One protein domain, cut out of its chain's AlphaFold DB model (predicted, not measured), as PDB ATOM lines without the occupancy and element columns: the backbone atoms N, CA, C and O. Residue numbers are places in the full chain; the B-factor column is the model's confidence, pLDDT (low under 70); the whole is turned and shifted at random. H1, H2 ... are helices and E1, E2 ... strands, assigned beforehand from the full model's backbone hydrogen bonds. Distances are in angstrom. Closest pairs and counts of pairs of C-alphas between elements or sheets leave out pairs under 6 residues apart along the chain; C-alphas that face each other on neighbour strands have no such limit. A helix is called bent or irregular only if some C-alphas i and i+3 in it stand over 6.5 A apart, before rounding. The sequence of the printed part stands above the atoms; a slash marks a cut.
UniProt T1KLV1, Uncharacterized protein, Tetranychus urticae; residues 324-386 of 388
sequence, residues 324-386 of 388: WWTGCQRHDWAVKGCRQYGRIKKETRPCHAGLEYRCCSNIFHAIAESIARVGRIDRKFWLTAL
ATOM      1  N   TRP A 324     290.072 255.086 313.291       97.69
ATOM      2  CA  TRP A 324     290.370 253.706 313.633       97.69
ATOM      3  C   TRP A 324     291.407 253.152 312.663       97.69
ATOM      4  O   TRP A 324     291.602 253.670 311.560       97.69
ATOM      5  N   TRP A 325     292.130 252.132 313.107       98.19
ATOM      6  CA  TRP A 325     293.102 251.426 312.283       98.19
ATOM      7  C   TRP A 325     292.414 250.275 311.566       98.19
ATOM      8  O   TRP A 325     291.752 249.460 312.206       98.19
ATOM      9  N   THR A 326     292.596 250.175 310.252       97.88
ATOM     10  CA  THR A 326     292.228 248.951 309.539       97.88
ATOM     11  C   THR A 326     293.082 247.793 310.037       97.88
ATOM     12  O   THR A 326     294.242 247.993 310.394       97.88
ATOM     13  N   GLY A 327     292.553 246.571 309.970       97.88
ATOM     14  CA  GLY A 327     293.400 245.380 310.056       97.88
ATOM     15  C   GLY A 327     294.438 245.342 308.928       97.88
ATOM     16  O   GLY A 327     294.345 246.106 307.958       97.88
ATOM     17  N   CYS A 328     295.431 244.462 309.068       98.44
ATOM     18  CA  CYS A 328     296.521 244.305 308.110       98.44
ATOM     19  C   CYS A 328     296.001 243.936 306.717       98.44
ATOM     20  O   CYS A 328     295.508 242.831 306.499       98.44
ATOM     21  N   GLN A 329     296.112 244.863 305.764       98.25
ATOM     22  CA  GLN A 329     295.689 244.634 304.384       98.25
ATOM     23  C   GLN A 329     296.899 244.192 303.569       98.25
ATOM     24  O   GLN A 329     297.872 244.944 303.441       98.25
ATOM     25  N   ARG A 330     296.859 242.967 303.036       98.19
ATOM     26  CA  ARG A 330     297.994 242.378 302.317       98.19
ATOM     27  C   ARG A 330     298.317 243.155 301.039       98.19
ATOM     28  O   ARG A 330     297.442 243.756 300.417       98.19
ATOM     29  N   HIS A 331     299.583 243.139 300.626       97.88
ATOM     30  CA  HIS A 331     300.038 243.873 299.435       97.88
ATOM     31  C   HIS A 331     299.399 243.376 298.127       97.88
ATOM     32  O   HIS A 331     299.302 244.154 297.182       97.88
ATOM     33  N   ASP A 332     298.919 242.134 298.082       97.81
ATOM     34  CA  ASP A 332     298.248 241.506 296.936       97.81
ATOM     35  C   ASP A 332     296.756 241.873 296.813       97.81
ATOM     36  O   ASP A 332     296.143 241.605 295.782       97.81
ATOM     37  N   TRP A 333     296.154 242.529 297.812       97.88
ATOM     38  CA  TRP A 333     294.745 242.922 297.741       97.88
ATOM     39  C   TRP A 333     294.509 244.002 296.680       97.88
ATOM     40  O   TRP A 333     295.224 245.007 296.627       97.88
ATOM     41  N   ALA A 334     293.465 243.814 295.864       97.94
ATOM     42  CA  ALA A 334     293.071 244.753 294.813       97.94
ATOM     43  C   ALA A 334     292.540 246.086 295.375       97.94
ATOM     44  O   ALA A 334     292.788 247.146 294.803       97.94
ATOM     45  N   VAL A 335     291.851 246.050 296.521       97.44
ATOM     46  CA  VAL A 335     291.295 247.234 297.191       97.44
ATOM     47  C   VAL A 335     291.961 247.405 298.551       97.44
ATOM     48  O   VAL A 335     291.920 246.509 299.391       97.44
ATOM     49  N   LYS A 336     292.595 248.563 298.759       98.06
ATOM     50  CA  LYS A 336     293.351 248.891 299.974       98.06
ATOM     51  C   LYS A 336     293.082 250.321 300.442       98.06
ATOM     52  O   LYS A 336     292.687 251.192 299.663       98.06
ATOM     53  N   GLY A 337     293.353 250.580 301.716       97.81
ATOM     54  CA  GLY A 337     293.271 251.903 302.326       97.81
ATOM     55  C   GLY A 337     291.865 252.322 302.751       97.81
ATOM     56  O   GLY A 337     290.928 251.530 302.789       97.81
ATOM     57  N   CYS A 338     291.730 253.607 303.085       98.12
ATOM     58  CA  CYS A 338     290.521 254.169 303.696       98.12
ATOM     59  C   CYS A 338     289.402 254.514 302.710       98.12
ATOM     60  O   CYS A 338     288.267 254.752 303.125       98.12
ATOM     61  N   ARG A 339     289.702 254.525 301.404       96.81
ATOM     62  CA  ARG A 339     288.753 254.938 300.361       96.81
ATOM     63  C   ARG A 339     287.545 254.005 300.274       96.81
ATOM     64  O   ARG A 339     286.440 254.488 300.073       96.81
ATOM     65  N   GLN A 340     287.742 252.705 300.503       96.38
ATOM     66  CA  GLN A 340     286.659 251.711 300.533       96.38
ATOM     67  C   GLN A 340     285.652 251.940 301.672       96.38
ATOM     68  O   GLN A 340     284.515 251.500 301.584       96.38
ATOM     69  N   TYR A 341     286.060 252.666 302.718       96.06
ATOM     70  CA  TYR A 341     285.215 253.026 303.857       96.06
ATOM     71  C   TYR A 341     284.696 254.471 303.772       96.06
ATOM     72  O   TYR A 341     284.161 254.979 304.754       96.06
ATOM     73  N   GLY A 342     284.922 255.178 302.655       95.88
ATOM     74  CA  GLY A 342     284.560 256.594 302.522       95.88
ATOM     75  C   GLY A 342     285.319 257.523 303.481       95.88
ATOM     76  O   GLY A 342     284.821 258.587 303.839       95.88
ATOM     77  N   ARG A 343     286.516 257.128 303.935       96.25
ATOM     78  CA  ARG A 343     287.303 257.861 304.944       96.25
ATOM     79  C   ARG A 343     288.636 258.357 304.390       96.25
ATOM     80  O   ARG A 343     289.145 257.848 303.389       96.25
ATOM     81  N   ILE A 344     289.233 259.342 305.066       96.75
ATOM     82  CA  ILE A 344     290.571 259.837 304.717       96.75
ATOM     83  C   ILE A 344     291.631 259.026 305.462       96.75
ATOM     84  O   ILE A 344     291.559 258.839 306.676       96.75
ATOM     85  N   LYS A 345     292.655 258.601 304.721       97.81
ATOM     86  CA  LYS A 345     293.894 258.033 305.258       97.81
ATOM     87  C   LYS A 345     294.736 259.140 305.896       97.81
ATOM     88  O   LYS A 345     295.142 260.068 305.199       97.81
ATOM     89  N   LYS A 346     295.024 259.021 307.192       97.19
ATOM     90  CA  LYS A 346     295.943 259.922 307.910       97.19
ATOM     91  C   LYS A 346     297.339 259.334 308.051       97.19
ATOM     92  O   LYS A 346     298.318 260.021 307.798       97.19
ATOM     93  N   GLU A 347     297.413 258.060 308.415       98.19
ATOM     94  CA  GLU A 347     298.665 257.369 308.721       98.19
ATOM     95  C   GLU A 347     298.643 255.953 308.139       98.19
ATOM     96  O   GLU A 347     297.581 255.405 307.823       98.19
ATOM     97  N   THR A 348     299.827 255.366 307.996       98.38
ATOM     98  CA  THR A 348     300.019 253.969 307.599       98.38
ATOM     99  C   THR A 348     301.097 253.334 308.449       98.38
ATOM    100  O   THR A 348     302.122 253.972 308.686       98.38
ATOM    101  N   ARG A 349     300.895 252.079 308.854       98.50
ATOM    102  CA  ARG A 349     301.909 251.288 309.560       98.50
ATOM    103  C   ARG A 349     302.105 249.924 308.887       98.50
ATOM    104  O   ARG A 349     301.117 249.338 308.442       98.50
ATOM    105  N   PRO A 350     303.348 249.431 308.765       98.38
ATOM    106  CA  PRO A 350     303.608 248.105 308.219       98.38
ATOM    107  C   PRO A 350     303.133 247.005 309.173       98.38
ATOM    108  O   PRO A 350     303.169 247.163 310.391       98.38
ATOM    109  N   CYS A 351     302.696 245.887 308.600       98.00
ATOM    110  CA  CYS A 351     302.265 244.679 309.305       98.00
ATOM    111  C   CYS A 351     302.679 243.437 308.491       98.00
ATOM    112  O   CYS A 351     303.219 243.564 307.389       98.00
ATOM    113  N   HIS A 352     302.469 242.222 309.013       97.44
ATOM    114  CA  HIS A 352     302.936 241.000 308.348       97.44
ATOM    115  C   HIS A 352     302.298 240.838 306.953       97.44
ATOM    116  O   HIS A 352     301.091 240.654 306.826       97.44
ATOM    117  N   ALA A 353     303.125 240.930 305.905       97.25
ATOM    118  CA  ALA A 353     302.731 240.897 304.492       97.25
ATOM    119  C   ALA A 353     301.805 242.041 304.014       97.25
ATOM    120  O   ALA A 353     301.244 241.945 302.917       97.25
ATOM    121  N   GLY A 354     301.669 243.146 304.758       98.06
ATOM    122  CA  GLY A 354     300.675 244.183 304.457       98.06
ATOM    123  C   GLY A 354     300.953 245.579 305.017       98.06
ATOM    124  O   GLY A 354     302.030 245.874 305.537       98.06
ATOM    125  N   LEU A 355     299.930 246.429 304.917       98.62
ATOM    126  CA  LEU A 355     299.858 247.748 305.543       98.62
ATOM    127  C   LEU A 355     298.529 247.894 306.291       98.62
ATOM    128  O   LEU A 355     297.473 247.493 305.799       98.62
ATOM    129  N   GLU A 356     298.576 248.528 307.453       98.50
ATOM    130  CA  GLU A 356     297.405 249.024 308.169       98.50
ATOM    131  C   GLU A 356     297.266 250.526 307.947       98.50
ATOM    132  O   GLU A 356     298.257 251.259 307.876       98.50
ATOM    133  N   TYR A 357     296.027 250.994 307.839       98.44
ATOM    134  CA  TYR A 357     295.700 252.370 307.498       98.44
ATOM    135  C   TYR A 357     294.896 253.002 308.629       98.44
ATOM    136  O   TYR A 357     293.887 252.445 309.057       98.44
ATOM    137  N   ARG A 358     295.300 254.186 309.095       98.06
ATOM    138  CA  ARG A 358     294.504 254.967 310.048       98.06
ATOM    139  C   ARG A 358     293.468 255.779 309.285       98.06
ATOM    140  O   ARG A 358     293.816 256.744 308.592       98.06
ATOM    141  N   CYS A 359     292.211 255.368 309.394       98.19
ATOM    142  CA  CYS A 359     291.088 255.927 308.660       98.19
ATOM    143  C   CYS A 359     290.252 256.826 309.554       98.19
ATOM    144  O   CYS A 359     289.647 256.365 310.518       98.19
ATOM    145  N   CYS A 360     290.190 258.104 309.199       97.25
ATOM    146  CA  CYS A 360     289.464 259.112 309.955       97.25
ATOM    147  C   CYS A 360     288.276 259.633 309.155       97.25
ATOM    148  O   CYS A 360     288.361 259.792 307.928       97.25
ATOM    149  N   SER A 361     287.177 259.922 309.848       95.94
ATOM    150  CA  SER A 361     286.034 260.609 309.252       95.94
ATOM    151  C   SER A 361     286.486 261.929 308.636       95.94
ATOM    152  O   SER A 361     287.173 262.736 309.268       95.94
ATOM    153  N   ASN A 362     286.126 262.146 307.374       91.38
ATOM    154  CA  ASN A 362     286.367 263.425 306.736       91.38
ATOM    155  C   ASN A 362     285.344 264.413 307.292       91.38
ATOM    156  O   ASN A 362     284.224 264.463 306.801       91.38
ATOM    157  N   ILE A 363     285.715 265.166 308.329       85.44
ATOM    158  CA  ILE A 363     284.840 266.179 308.939       85.44
ATOM    159  C   ILE A 363     284.310 267.134 307.866       85.44
ATOM    160  O   ILE A 363     283.124 267.433 307.857       85.44
ATOM    161  N   PHE A 364     285.139 267.526 306.895       82.38
ATOM    162  CA  PHE A 364     284.687 268.373 305.793       82.38
ATOM    163  C   PHE A 364     283.691 267.667 304.875       82.38
ATOM    164  O   PHE A 364     282.758 268.309 304.412       82.38
ATOM    165  N   HIS A 365     283.831 266.359 304.642       77.56
ATOM    166  CA  HIS A 365     282.821 265.600 303.900       77.56
ATOM    167  C   HIS A 365     281.531 265.456 304.699       77.56
ATOM    168  O   HIS A 365     280.463 265.634 304.139       77.56
ATOM    169  N   ALA A 366     281.613 265.183 306.003       75.25
ATOM    170  CA  ALA A 366     280.443 265.084 306.869       75.25
ATOM    171  C   ALA A 366     279.689 266.424 306.944       75.25
ATOM    172  O   ALA A 366     278.462 266.448 306.857       75.25
ATOM    173  N   ILE A 367     280.417 267.543 307.031       82.06
ATOM    174  CA  ILE A 367     279.852 268.896 306.985       82.06
ATOM    175  C   ILE A 367     279.266 269.182 305.600       82.06
ATOM    176  O   ILE A 367     278.115 269.595 305.512       82.06
ATOM    177  N   ALA A 368     280.002 268.923 304.516       80.56
ATOM    178  CA  ALA A 368     279.515 269.151 303.156       80.56
ATOM    179  C   ALA A 368     278.270 268.307 302.842       80.56
ATOM    180  O   ALA A 368     277.326 268.803 302.235       80.56
ATOM    181  N   GLU A 369     278.232 267.057 303.297       77.38
ATOM    182  CA  GLU A 369     277.088 266.165 303.140       77.38
ATOM    183  C   GLU A 369     275.895 266.629 303.986       77.38
ATOM    184  O   GLU A 369     274.762 266.613 303.508       77.38
ATOM    185  N   SER A 370     276.138 267.122 305.203       76.69
ATOM    186  CA  SER A 370     275.094 267.709 306.051       76.69
ATOM    187  C   SER A 370     274.516 268.984 305.430       76.69
ATOM    188  O   SER A 370     273.299 269.111 305.326       76.69
ATOM    189  N   ILE A 371     275.368 269.882 304.920       82.44
ATOM    190  CA  ILE A 371     274.948 271.086 304.184       82.44
ATOM    191  C   ILE A 371     274.159 270.694 302.928       82.44
ATOM    192  O   ILE A 371     273.100 271.260 302.666       82.44
ATOM    193  N   ALA A 372     274.620 269.694 302.172       77.06
ATOM    194  CA  ALA A 372     273.918 269.210 300.986       77.06
ATOM    195  C   ALA A 372     272.549 268.587 301.317       77.06
ATOM    196  O   ALA A 372     271.608 268.740 300.537       77.06
ATOM    197  N   ARG A 373     272.409 267.907 302.465       75.19
ATOM    198  CA  ARG A 373     271.115 267.395 302.947       75.19
ATOM    199  C   ARG A 373     270.172 268.533 303.330       75.19
ATOM    200  O   ARG A 373     269.029 268.510 302.884       75.19
ATOM    201  N   VAL A 374     270.646 269.543 304.062       79.75
ATOM    202  CA  VAL A 374     269.837 270.728 304.418       79.75
ATOM    203  C   VAL A 374     269.399 271.485 303.162       79.75
ATOM    204  O   VAL A 374     268.216 271.766 302.996       79.75
ATOM    205  N   GLY A 375     270.307 271.706 302.208       78.38
ATOM    206  CA  GLY A 375     269.989 272.375 300.940       78.38
ATOM    207  C   GLY A 375     268.985 271.624 300.052       78.38
ATOM    208  O   GLY A 375     268.354 272.233 299.188       78.38
ATOM    209  N   ARG A 376     268.787 270.312 300.251       64.62
ATOM    210  CA  ARG A 376     267.738 269.542 299.555       64.62
ATOM    211  C   ARG A 376     266.361 269.655 300.206       64.62
ATOM    212  O   ARG A 376     265.373 269.417 299.512       64.62
ATOM    213  N   ILE A 377     266.279 270.014 301.487       55.84
ATOM    214  CA  ILE A 377     265.001 270.124 302.204       55.84
ATOM    215  C   ILE A 377     264.204 271.350 301.714       55.84
ATOM    216  O   ILE A 377     262.978 271.289 301.640       55.84
ATOM    217  N   ASP A 378     264.871 272.400 301.227       52.34
ATOM    218  CA  ASP A 378     264.193 273.650 300.852       52.34
ATOM    219  C   ASP A 378     263.505 273.648 299.474       52.34
ATOM    220  O   ASP A 378     262.540 274.379 299.256       52.34
ATOM    221  N   ARG A 379     263.906 272.793 298.519       45.06
ATOM    222  CA  ARG A 379     263.263 272.809 297.184       45.06
ATOM    223  C   ARG A 379     261.813 272.324 297.191       45.06
ATOM    224  O   ARG A 379     261.045 272.743 296.334       45.06
ATOM    225  N   LYS A 380     261.427 271.452 298.128       48.38
ATOM    226  CA  LYS A 380     260.030 270.990 298.252       48.38
ATOM    227  C   LYS A 380     259.174 271.902 299.128       48.38
ATOM    228  O   LYS A 380     257.965 271.967 298.920       48.38
ATOM    229  N   PHE A 381     259.781 272.624 300.069       44.50
ATOM    230  CA  PHE A 381     259.041 273.519 300.955       44.50
ATOM    231  C   PHE A 381     258.613 274.802 300.223       44.50
ATOM    232  O   PHE A 381     257.454 275.201 300.307       44.50
ATOM    233  N   TRP A 382     259.483 275.361 299.373       36.38
ATOM    234  CA  TRP A 382     259.154 276.540 298.561       36.38
ATOM    235  C   TRP A 382     258.147 276.278 297.433       36.38
ATOM    236  O   TRP A 382     257.345 277.155 297.130       36.38
ATOM    237  N   LEU A 383     258.125 275.079 296.837       39.75
ATOM    238  CA  LEU A 383     257.145 274.757 295.787       39.75
ATOM    239  C   LEU A 383     255.709 274.634 296.316       39.75
ATOM    240  O   LEU A 383     254.771 274.860 295.562       39.75
ATOM    241  N   THR A 384     255.526 274.322 297.601       43.75
ATOM    242  CA  THR A 384     254.190 274.244 298.220       43.75
ATOM    243  C   THR A 384     253.703 275.617 298.709       43.75
ATOM    244  O   THR A 384     252.502 275.856 298.759       43.75
ATOM    245  N   ALA A 385     254.619 276.545 299.007       39.69
ATOM    246  CA  ALA A 385     254.307 277.915 299.427       39.69
ATOM    247  C   ALA A 385     254.077 278.899 298.259       39.69
ATOM    248  O   ALA A 385     253.713 280.044 298.491       39.69
ATOM    249  N   LEU A 386     254.310 278.467 297.014       38.16
ATOM    250  CA  LEU A 386     254.058 279.250 295.795       38.16
ATOM    251  C   LEU A 386     252.789 278.811 295.039       38.16
ATOM    252  O   LEU A 386     252.472 279.400 294.010       38.16
TER     253      LEU A 386
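AT A GLANCE: This is residues 324 to 386 of the 388 residues of an uncharacterized protein of Tetranychus urticae (UniProt T1KLV1). A small head with one long helical arm: the head is a two-strand hairpin, E1 and E2, with the first stretch of the printed part running beside E2, looping out and coming back to the short helix H1 near the open end of the hairpin. From that same end H2 leads away, and residues 366 to 386, of which 366 to 385 belong to H2, stick out from the head and make the length of the whole. The printed part has 63 residues, with two named helices and two named strands in the order H1, E1, E2, H2; the sheet, in the order E1, E2, is antiparallel, and the class is mixed, helices and strands. The whole is extended, with a radius of gyration of the C-alphas of 18.6 A and spans of 63 by 20 by 11 A.

IN THESE COORDINATES: The printed part begins at Trp 324, C-alpha at (290.370, 253.706, 313.633), and residues 324 to 337 hold no named element. H1 is residues 338 to 341, 5.4 A from first to last C-alpha. E1 is residues 344 to 351, 19.7 A long, from C-alpha 344 at (290.571, 259.837, 304.717); it bends by 61 degrees at residue 347. E2 is residues 354 to 360, 19.5 A long. H2 is residues 363 to 385, 34.1 A long, ending with C-alpha 385 at (254.307, 277.915, 299.427). H2 is neither bent nor irregular, but only just: C-alphas 377 and 380 are 6.4 A apart.

HOW THE PARTS SIT: E1 and E2 form a hairpin, antiparallel with 153 degrees between their directions. N 346 and O 358 are 2.9 A apart and N 356 and O 349 are 2.8 A apart, both within hydrogen-bond range. Residues 324 to 325 pair antiparallel with residues 358 to 359 of E2, and residues 329 to 330 with residues 354 to 355 of E2. The closest C-alphas of H1 and E2 are those of Cys 338 and Cys 359, 5.3 A apart; those of H1 and E1 are Cys 338 and Lys 345, 5.4 A apart. H2 is apart from H1 and from E1. In H2, 13 of 19 O i to N i+4 pairs are within hydrogen-bond range; H1 is too short for such a pair, and its one O i to N i+3 pair is within range.

THE WHOLE: The two C-alphas farthest apart are those of His 352 and Leu 386, 63.3 A. Without residues 366 to 386, which stand free, the body of 42 residues spans 33 by 18 by 11 A. The printed part has no cut, and the links H1 to E1, E1 to E2 and E2 to H2 are tight. The mean pLDDT of the printed part is 84.8, and residues 376 to 386 are under 70.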